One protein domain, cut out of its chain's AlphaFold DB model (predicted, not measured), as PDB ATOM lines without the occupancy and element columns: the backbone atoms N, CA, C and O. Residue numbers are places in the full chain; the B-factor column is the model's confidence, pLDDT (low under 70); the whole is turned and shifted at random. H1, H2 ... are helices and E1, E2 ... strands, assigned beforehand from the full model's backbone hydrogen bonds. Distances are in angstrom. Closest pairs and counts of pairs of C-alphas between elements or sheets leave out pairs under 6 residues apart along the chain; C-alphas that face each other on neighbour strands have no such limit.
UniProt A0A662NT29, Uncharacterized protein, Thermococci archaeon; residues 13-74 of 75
ATOM      1  N   PRO A  13     390.074 359.682 409.730       86.25
ATOM      2  CA  PRO A  13     389.231 360.806 409.324       86.25
ATOM      3  C   PRO A  13     388.755 360.744 407.867       86.25
ATOM      4  O   PRO A  13     387.604 361.093 407.601       86.25
ATOM      5  N   ASP A  14     389.588 360.257 406.939       86.81
ATOM      6  CA  ASP A  14     389.198 360.111 405.529       86.81
ATOM      7  C   ASP A  14     388.062 359.094 405.369       86.81
ATOM      8  O   ASP A  14     387.113 359.340 404.620       86.81
ATOM      9  N   VAL A  15     388.115 357.981 406.114       87.50
ATOM     10  CA  VAL A  15     387.034 356.980 406.124       87.50
ATOM     11  C   VAL A  15     385.748 357.584 406.666       87.50
ATOM     12  O   VAL A  15     384.691 357.429 406.058       87.50
ATOM     13  N   MET A  16     385.827 358.298 407.791       86.50
ATOM     14  CA  MET A  16     384.646 358.896 408.420       86.50
ATOM     15  C   MET A  16     383.985 359.933 407.508       86.50
ATOM     16  O   MET A  16     382.758 359.977 407.412       86.50
ATOM     17  N   LYS A  17     384.786 360.722 406.781       87.62
ATOM     18  CA  LYS A  17     384.278 361.655 405.772       87.62
ATOM     19  C   LYS A  17     383.576 360.922 404.626       87.62
ATOM     20  O   LYS A  17     382.473 361.310 404.246       87.62
ATOM     21  N   LEU A  18     384.181 359.851 404.108       88.19
ATOM     22  CA  LEU A  18     383.591 359.047 403.037       88.19
ATOM     23  C   LEU A  18     382.264 358.403 403.459       88.19
ATOM     24  O   LEU A  18     381.301 358.440 402.696       88.19
ATOM     25  N   ILE A  19     382.201 357.862 404.676       89.94
ATOM     26  CA  ILE A  19     380.980 357.304 405.274       89.94
ATOM     27  C   ILE A  19     379.858 358.351 405.285       89.94
ATOM     28  O   ILE A  19     378.742 358.046 404.871       89.94
ATOM     29  N   GLY A  20     380.161 359.590 405.681       89.12
ATOM     30  CA  GLY A  20     379.197 360.690 405.649       89.12
ATOM     31  C   GLY A  20     378.706 361.026 404.237       89.12
ATOM     32  O   GLY A  20     377.505 361.142 404.019       89.12
ATOM     33  N   GLU A  21     379.612 361.145 403.263       90.00
ATOM     34  CA  GLU A  21     379.248 361.434 401.864       90.00
ATOM     35  C   GLU A  21     378.376 360.330 401.243       90.00
ATOM     36  O   GLU A  21     377.439 360.617 400.498       90.00
ATOM     37  N   VAL A  22     378.679 359.064 401.538       90.62
ATOM     38  CA  VAL A  22     377.888 357.915 401.074       90.62
ATOM     39  C   VAL A  22     376.535 357.865 401.784       90.62
ATOM     40  O   VAL A  22     375.529 357.579 401.138       90.62
ATOM     41  N   GLY A  23     376.494 358.176 403.082       92.00
ATOM     42  CA  GLY A  23     375.261 358.264 403.863       92.00
ATOM     43  C   GLY A  23     374.248 359.233 403.266       92.00
ATOM     44  O   GLY A  23     373.096 358.847 403.073       92.00
ATOM     45  N   GLU A  24     374.679 360.436 402.882       91.12
ATOM     46  CA  GLU A  24     373.804 361.416 402.221       91.12
ATOM     47  C   GLU A  24     373.234 360.888 400.904       91.12
ATOM     48  O   GLU A  24     372.016 360.843 400.733       91.12
ATOM     49  N   LYS A  25     374.097 360.386 400.010       91.75
ATOM     50  CA  LYS A  25     373.663 359.839 398.712       91.75
ATOM     51  C   LYS A  25     372.655 358.702 398.871       91.75
ATOM     52  O   LYS A  25     371.642 358.648 398.179       91.75
ATOM     53  N   LEU A  26     372.912 357.787 399.807       93.12
ATOM     54  CA  LEU A  26     371.994 356.686 400.091       93.12
ATOM     55  C   LEU A  26     370.666 357.186 400.665       93.12
ATOM     56  O   LEU A  26     369.628 356.598 400.367       93.12
ATOM     57  N   SER A  27     370.679 358.249 401.470       91.56
ATOM     58  CA  SER A  27     369.461 358.858 402.009       91.56
ATOM     59  C   SER A  27     368.596 359.463 400.901       91.56
ATOM     60  O   SER A  27     367.404 359.149 400.822       91.56
ATOM     61  N   GLU A  28     369.205 360.227 399.987       92.44
ATOM     62  CA  GLU A  28     368.541 360.796 398.803       92.44
ATOM     63  C   GLU A  28     367.906 359.705 397.925       92.44
ATOM     64  O   GLU A  28     366.748 359.814 397.517       92.44
ATOM     65  N   GLU A  29     368.620 358.598 397.709       95.38
ATOM     66  CA  GLU A  29     368.131 357.446 396.941       95.38
ATOM     67  C   GLU A  29     367.164 356.531 397.720       95.38
ATOM     68  O   GLU A  29     366.718 355.507 397.192       95.38
ATOM     69  N   ARG A  30     366.836 356.862 398.977       93.88
ATOM     70  CA  ARG A  30     366.035 356.031 399.899       93.88
ATOM     71  C   ARG A  30     366.579 354.611 400.103       93.88
ATOM     72  O   ARG A  30     365.826 353.665 400.352       93.88
ATOM     73  N   LYS A  31     367.895 354.453 400.014       95.06
ATOM     74  CA  LYS A  31     368.620 353.202 400.240       95.06
ATOM     75  C   LYS A  31     369.275 353.199 401.612       95.06
ATOM     76  O   LYS A  31     369.381 354.211 402.304       95.06
ATOM     77  N   THR A  32     369.690 352.020 402.049       93.94
ATOM     78  CA  THR A  32     370.413 351.852 403.307       93.94
ATOM     79  C   THR A  32     371.523 350.837 403.110       93.94
ATOM     80  O   THR A  32     371.295 349.782 402.520       93.94
ATOM     81  N   LEU A  33     372.712 351.163 403.608       94.62
ATOM     82  CA  LEU A  33     373.862 350.269 403.643       94.62
ATOM     83  C   LEU A  33     374.240 350.010 405.098       94.62
ATOM     84  O   LEU A  33     374.361 350.943 405.890       94.62
ATOM     85  N   THR A  34     374.452 348.743 405.437       93.38
ATOM     86  CA  THR A  34     374.899 348.326 406.765       93.38
ATOM     87  C   THR A  34     376.256 347.654 406.652       93.38
ATOM     88  O   THR A  34     376.403 346.659 405.944       93.38
ATOM     89  N   ILE A  35     377.245 348.192 407.361       92.62
ATOM     90  CA  ILE A  35     378.573 347.592 407.476       92.62
ATOM     91  C   ILE A  35     378.561 346.652 408.675       92.62
ATOM     92  O   ILE A  35     378.298 347.075 409.805       92.62
ATOM     93  N   LYS A  36     378.880 345.384 408.409       93.00
ATOM     94  CA  LYS A  36     379.039 344.345 409.423       93.00
ATOM     95  C   LYS A  36     380.509 343.993 409.604       93.00
ATOM     96  O   LYS A  36     381.212 343.776 408.621       93.00
ATOM     97  N   TYR A  37     380.947 343.861 410.849       92.69
ATOM     98  CA  TYR A  37     382.267 343.337 411.197       92.69
ATOM     99  C   TYR A  37     382.115 342.257 412.260       92.69
ATOM    100  O   TYR A  37     381.372 342.430 413.223       92.69
ATOM    101  N   GLN A  38     382.757 341.105 412.044       90.94
ATOM    102  CA  GLN A  38     382.649 339.932 412.927       90.94
ATOM    103  C   GLN A  38     381.188 339.550 413.257       90.94
ATOM    104  O   GLN A  38     380.846 339.205 414.385       90.94
ATOM    105  N   GLY A  39     380.300 339.653 412.261       90.50
ATOM    106  CA  GLY A  39     378.872 339.347 412.399       90.50
ATOM    107  C   GLY A  39     378.027 340.422 413.097       90.50
ATOM    108  O   GLY A  39     376.813 340.253 413.187       90.50
ATOM    109  N   ARG A  40     378.623 341.533 413.551       90.62
ATOM    110  CA  ARG A  40     377.933 342.635 414.241       90.62
ATOM    111  C   ARG A  40     377.714 343.824 413.321       90.62
ATOM    112  O   ARG A  40     378.590 344.140 412.525       90.62
ATOM    113  N   ASP A  41     376.573 344.494 413.457       91.75
ATOM    114  CA  ASP A  41     376.329 345.780 412.798       91.75
ATOM    115  C   ASP A  41     377.178 346.860 413.451       91.75
ATOM    116  O   ASP A  41     377.106 347.069 414.660       91.75
ATOM    117  N   VAL A  42     377.973 347.547 412.641       93.00
ATOM    118  CA  VAL A  42     378.912 348.561 413.119       93.00
ATOM    119  C   VAL A  42     378.466 349.953 412.691       93.00
ATOM    120  O   VAL A  42     378.434 350.871 413.513       93.00
ATOM    121  N   VAL A  43     378.071 350.102 411.424       92.25
ATOM    122  CA  VAL A  43     377.608 351.371 410.844       92.25
ATOM    123  C   VAL A  43     376.380 351.123 409.975       92.25
ATOM    124  O   VAL A  43     376.361 350.176 409.189       92.25
ATOM    125  N   ILE A  44     375.376 351.988 410.086       92.50
ATOM    126  CA  ILE A  44     374.228 352.067 409.177       92.50
ATOM    127  C   ILE A  44     374.256 353.436 408.499       92.50
ATOM    128  O   ILE A  44     374.424 354.446 409.171       92.50
ATOM    129  N   MET A  45     374.097 353.474 407.179       93.31
ATOM    130  CA  MET A  45     374.159 354.696 406.372       93.31
ATOM    131  C   MET A  45     372.925 354.809 405.473       93.31
ATOM    132  O   MET A  45     372.509 353.808 404.883       93.31
ATOM    133  N   GLY A  46     372.378 356.014 405.326       93.31
ATOM    134  CA  GLY A  46     371.268 356.329 404.427       93.31
ATOM    135  C   GLY A  46     369.911 356.474 405.118       93.31
ATOM    136  O   GLY A  46     369.816 356.863 406.277       93.31
ATOM    137  N   PHE A  47     368.843 356.133 404.394       88.12
ATOM    138  CA  PHE A  47     367.450 356.505 404.692       88.12
ATOM    139  C   PHE A  47     366.917 356.122 406.084       88.12
ATOM    140  O   PHE A  47     366.025 356.783 406.606       88.12
ATOM    141  N   LYS A  48     367.414 355.036 406.684       86.31
ATOM    142  CA  LYS A  48     366.961 354.549 408.002       86.31
ATOM    143  C   LYS A  48     367.962 354.803 409.128       86.31
ATOM    144  O   LYS A  48     367.763 354.298 410.231       86.31
ATOM    145  N   ALA A  49     369.042 355.528 408.860       85.44
ATOM    146  CA  ALA A  49     370.032 355.840 409.877       85.44
ATOM    147  C   ALA A  49     369.517 356.948 410.807       85.44
ATOM    148  O   ALA A  49     369.024 357.978 410.348       85.44
ATOM    149  N   SER A  50     369.645 356.744 412.119       81.31
ATOM    150  CA  SER A  50     369.359 357.783 413.115       81.31
ATOM    151  C   SER A  50     370.653 358.514 413.483       81.31
ATOM    152  O   SER A  50     371.540 357.888 414.068       81.31
ATOM    153  N   PRO A  51     370.800 359.815 413.171       67.19
ATOM    154  CA  PRO A  51     372.010 360.554 413.508       67.19
ATOM    155  C   PRO A  51     372.113 360.711 415.035       67.19
ATOM    156  O   PRO A  51     371.404 361.515 415.637       67.19
ATOM    157  N   GLY A  52     372.969 359.914 415.683       59.72
ATOM    158  CA  GLY A  52     373.147 359.884 417.141       59.72
ATOM    159  C   GLY A  52     374.573 360.217 417.610       59.72
ATOM    160  O   GLY A  52     375.541 359.802 416.981       59.72
ATOM    161  N   ILE A  53     374.660 360.953 418.737       49.72
ATOM    162  CA  ILE A  53     375.788 361.421 419.605       49.72
ATOM    163  C   ILE A  53     377.012 362.085 418.925       49.72
ATOM    164  O   ILE A  53     377.591 363.009 419.491       49.72
ATOM    165  N   LEU A  54     377.381 361.713 417.703       52.41
ATOM    166  CA  LEU A  54     378.385 362.387 416.866       52.41
ATOM    167  C   LEU A  54     377.721 362.873 415.572       52.41
ATOM    168  O   LEU A  54     378.172 362.551 414.479       52.41
ATOM    169  N   GLY A  55     376.587 363.566 415.721       52.72
ATOM    170  CA  GLY A  55     375.641 363.872 414.648       52.72
ATOM    171  C   GLY A  55     376.289 364.482 413.407       52.72
ATOM    172  O   GLY A  55     376.554 365.680 413.363       52.72
ATOM    173  N   MET A  56     376.480 363.645 412.389       56.66
ATOM    174  CA  MET A  56     376.686 364.031 411.000       56.66
ATOM    175  C   MET A  56     375.978 363.020 410.088       56.66
ATOM    176  O   MET A  56     376.079 361.810 410.278       56.66
ATOM    177  N   ASN A  57     375.291 363.568 409.089       72.06
ATOM    178  CA  ASN A  57     375.048 363.004 407.765       72.06
ATOM    179  C   ASN A  57     374.452 361.590 407.645       72.06
ATOM    180  O   ASN A  57     375.147 360.684 407.196       72.06
ATOM    181  N   ASN A  58     373.175 361.391 408.003       88.75
ATOM    182  CA  ASN A  58     372.429 360.153 407.701       88.75
ATOM    183  C   ASN A  58     373.212 358.857 408.013       88.75
ATOM    184  O   ASN A  58     373.154 357.871 407.277       88.75
ATOM    185  N   VAL A  59     373.983 358.873 409.102       90.56
ATOM    186  CA  VAL A  59     374.850 357.780 409.545       90.56
ATOM    187  C   VAL A  59     374.566 357.491 411.011       90.56
ATOM    188  O   VAL A  59     374.461 358.394 411.841       90.56
ATOM    189  N   GLU A  60     374.490 356.208 411.337       90.44
ATOM    190  CA  GLU A  60     374.345 355.700 412.689       90.44
ATOM    191  C   GLU A  60     375.488 354.731 413.003       90.44
ATOM    192  O   GLU A  60     375.691 353.736 412.305       90.44
ATOM    193  N   ILE A  61     376.225 355.003 414.081       90.12
ATOM    194  CA  ILE A  61     377.280 354.121 414.588       90.12
ATOM    195  C   ILE A  61     376.679 353.254 415.695       90.12
ATOM    196  O   ILE A  61     376.317 353.765 416.754       90.12
ATOM    197  N   LYS A  62     376.580 351.944 415.452       90.06
ATOM    198  CA  LYS A  62     375.970 350.974 416.377       90.06
ATOM    199  C   LYS A  62     376.955 350.457 417.427       90.06
ATOM    200  O   LYS A  62     376.585 350.327 418.589       90.06
ATOM    201  N   ASP A  63     378.203 350.201 417.035       90.25
ATOM    202  CA  ASP A  63     379.269 349.740 417.935       90.25
ATOM    203  C   ASP A  63     380.573 350.481 417.619       90.25
ATOM    204  O   ASP A  63     381.284 350.180 416.659       90.25
ATOM    205  N   LYS A  64     380.886 351.494 418.432       86.88
ATOM    206  CA  LYS A  64     382.068 352.339 418.232       86.88
ATOM    207  C   LYS A  64     383.376 351.566 418.433       86.88
ATOM    208  O   LYS A  64     384.358 351.882 417.769       86.88
ATOM    209  N   LEU A  65     383.413 350.583 419.335       90.38
ATOM    210  CA  LEU A  65     384.640 349.833 419.613       90.38
ATOM    211  C   LEU A  65     384.971 348.913 418.437       90.38
ATOM    212  O   LEU A  65     386.108 348.909 417.964       90.38
ATOM    213  N   GLU A  66     383.978 348.173 417.946       91.81
ATOM    214  CA  GLU A  66     384.153 347.315 416.772       91.81
ATOM    215  C   GLU A  66     384.435 348.127 415.507       91.81
ATOM    216  O   GLU A  66     385.250 347.705 414.688       91.81
ATOM    217  N   LEU A  67     383.865 349.333 415.385       90.25
ATOM    218  CA  LEU A  67     384.239 350.258 414.315       90.25
ATOM    219  C   LEU A  67     385.724 350.597 414.362       90.25
ATOM    220  O   LEU A  67     386.405 350.473 413.352       90.25
ATOM    221  N   MET A  68     386.246 350.990 415.523       89.69
ATOM    222  CA  MET A  68     387.666 351.322 415.638       89.69
ATOM    223  C   MET A  68     388.557 350.113 415.331       89.69
ATOM    224  O   MET A  68     389.544 350.273 414.624       89.69
ATOM    225  N   LYS A  69     388.188 348.903 415.777       91.12
ATOM    226  CA  LYS A  69     388.920 347.670 415.432       91.12
ATOM    227  C   LYS A  69     388.918 347.394 413.928       91.12
ATOM    228  O   LYS A  69     389.966 347.054 413.388       91.12
ATOM    229  N   LEU A  70     387.770 347.553 413.262       90.25
ATOM    230  CA  LEU A  70     387.656 347.430 411.807       90.25
ATOM    231  C   LEU A  70     388.575 348.438 411.106       90.25
ATOM    232  O   LEU A  70     389.351 348.057 410.237       90.25
ATOM    233  N   LEU A  71     388.510 349.713 411.495       89.25
ATOM    234  CA  LEU A  71     389.304 350.772 410.870       89.25
ATOM    235  C   LEU A  71     390.808 350.577 411.095       89.25
ATOM    236  O   LEU A  71     391.582 350.772 410.165       89.25
ATOM    237  N   SER A  72     391.218 350.141 412.287       86.38
ATOM    238  CA  SER A  72     392.616 349.812 412.598       86.38
ATOM    239  C   SER A  72     393.133 348.555 411.895       86.38
ATOM    240  O   SER A  72     394.338 348.377 411.815       86.38
ATOM    241  N   ALA A  73     392.261 347.665 411.415       85.06
ATOM    242  CA  ALA A  73     392.676 346.512 410.615       85.06
ATOM    243  C   ALA A  73     392.871 346.860 409.126       85.06
ATOM    244  O   ALA A  73     393.446 346.065 408.384       85.06
ATOM    245  N   LEU A  74     392.353 348.011 408.684       78.94
ATOM    246  CA  LEU A  74     392.359 348.458 407.287       78.94
ATOM    247  C   LEU A  74     393.427 349.521 406.982       78.94
ATOM    248  O   LEU A  74     393.683 349.782 405.807       78.94
TER     249      LEU A  74
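This is residues 13 to 74 of the 75 residues of an uncharacterized protein of Thermococci archaeon (UniProt A0A662NT29). A small three-stranded antiparallel sheet has two helices over one face: the long H1 runs slantwise over E2 and E3, and the shorter H2 crosses E1 and E2. The opposite face of the sheet has no named helix, and a long loop, residues 47 to 58, joins E2 to E3. The printed part has 62 residues, in the order H1, E1, E2, E3, H2, with sheet order E1, E2, E3; its class is mixed, helices and strands. It is compact, with a radius of gyration of the C-alphas of 10.9 A, and spans 30 by 23 by 21 A.

Find C-alpha 13 at (389.231, 360.806, 409.324); from there H1, residues 13 to 28, runs 23.2 A to C-alpha 28 at (368.541, 360.796, 398.803). Next look at E1, residues 32 to 37, 16.6 A long, and after it E2, residues 40 to 46, 18.1 A long. Past the loop comes E3, residues 59 to 61, 6.7 A long. Last is H2, residues 64 to 74, 15.5 A long, which ends at C-alpha 74 at (392.359, 348.458, 407.287).

Start with the sheet, a meander, each strand the antiparallel neighbour of the one before, with E1 and E3 as its edge strands. The hairpin E1 and E2 has directions 158 degrees apart; look at N 35 and O 43, 2.8 A, and N 33 and O 45, 2.9 A, both within hydrogen-bond range. The hairpin E2 and E3 stands at 164 degrees, with N 44 and O 60 at 2.8 A, within hydrogen-bond range. H1 is on the sheet at a height over the sheet of 8.1 A, over E2 and E3, slantwise to the strands at 34 degrees to E2 on the local plane. Its closest C-alphas to E2 are those of Ser 27 and Gly 46, 3.9 A apart. H2 is on the same face at a height over the sheet of 9.8 A, over E1 and E2, and runs across the strands at 83 degrees to E1 on the local plane. Its closest C-alphas to E2 are those of Val 42 and Leu 67, 5.7 A apart. The two helices and the sheet make two layers, helices on one face of a sheet. H1 and H2 are apart, but only just, their closest C-alphas 8.1 A from each other. In H1 and H2 every O i to N i+4 pair is within hydrogen-bond range.

The two C-alphas farthest apart are those of Glu 28 and Ala 73, at 30.4 A. The printed part has no cut. The link from E2 to E3, 12 residues, is long; those from H1 to E1, E1 to E2 and E3 to H2 are tight. The mean pLDDT of the printed part is 86.6, and residues 51 to 56, within the long link, are under 70.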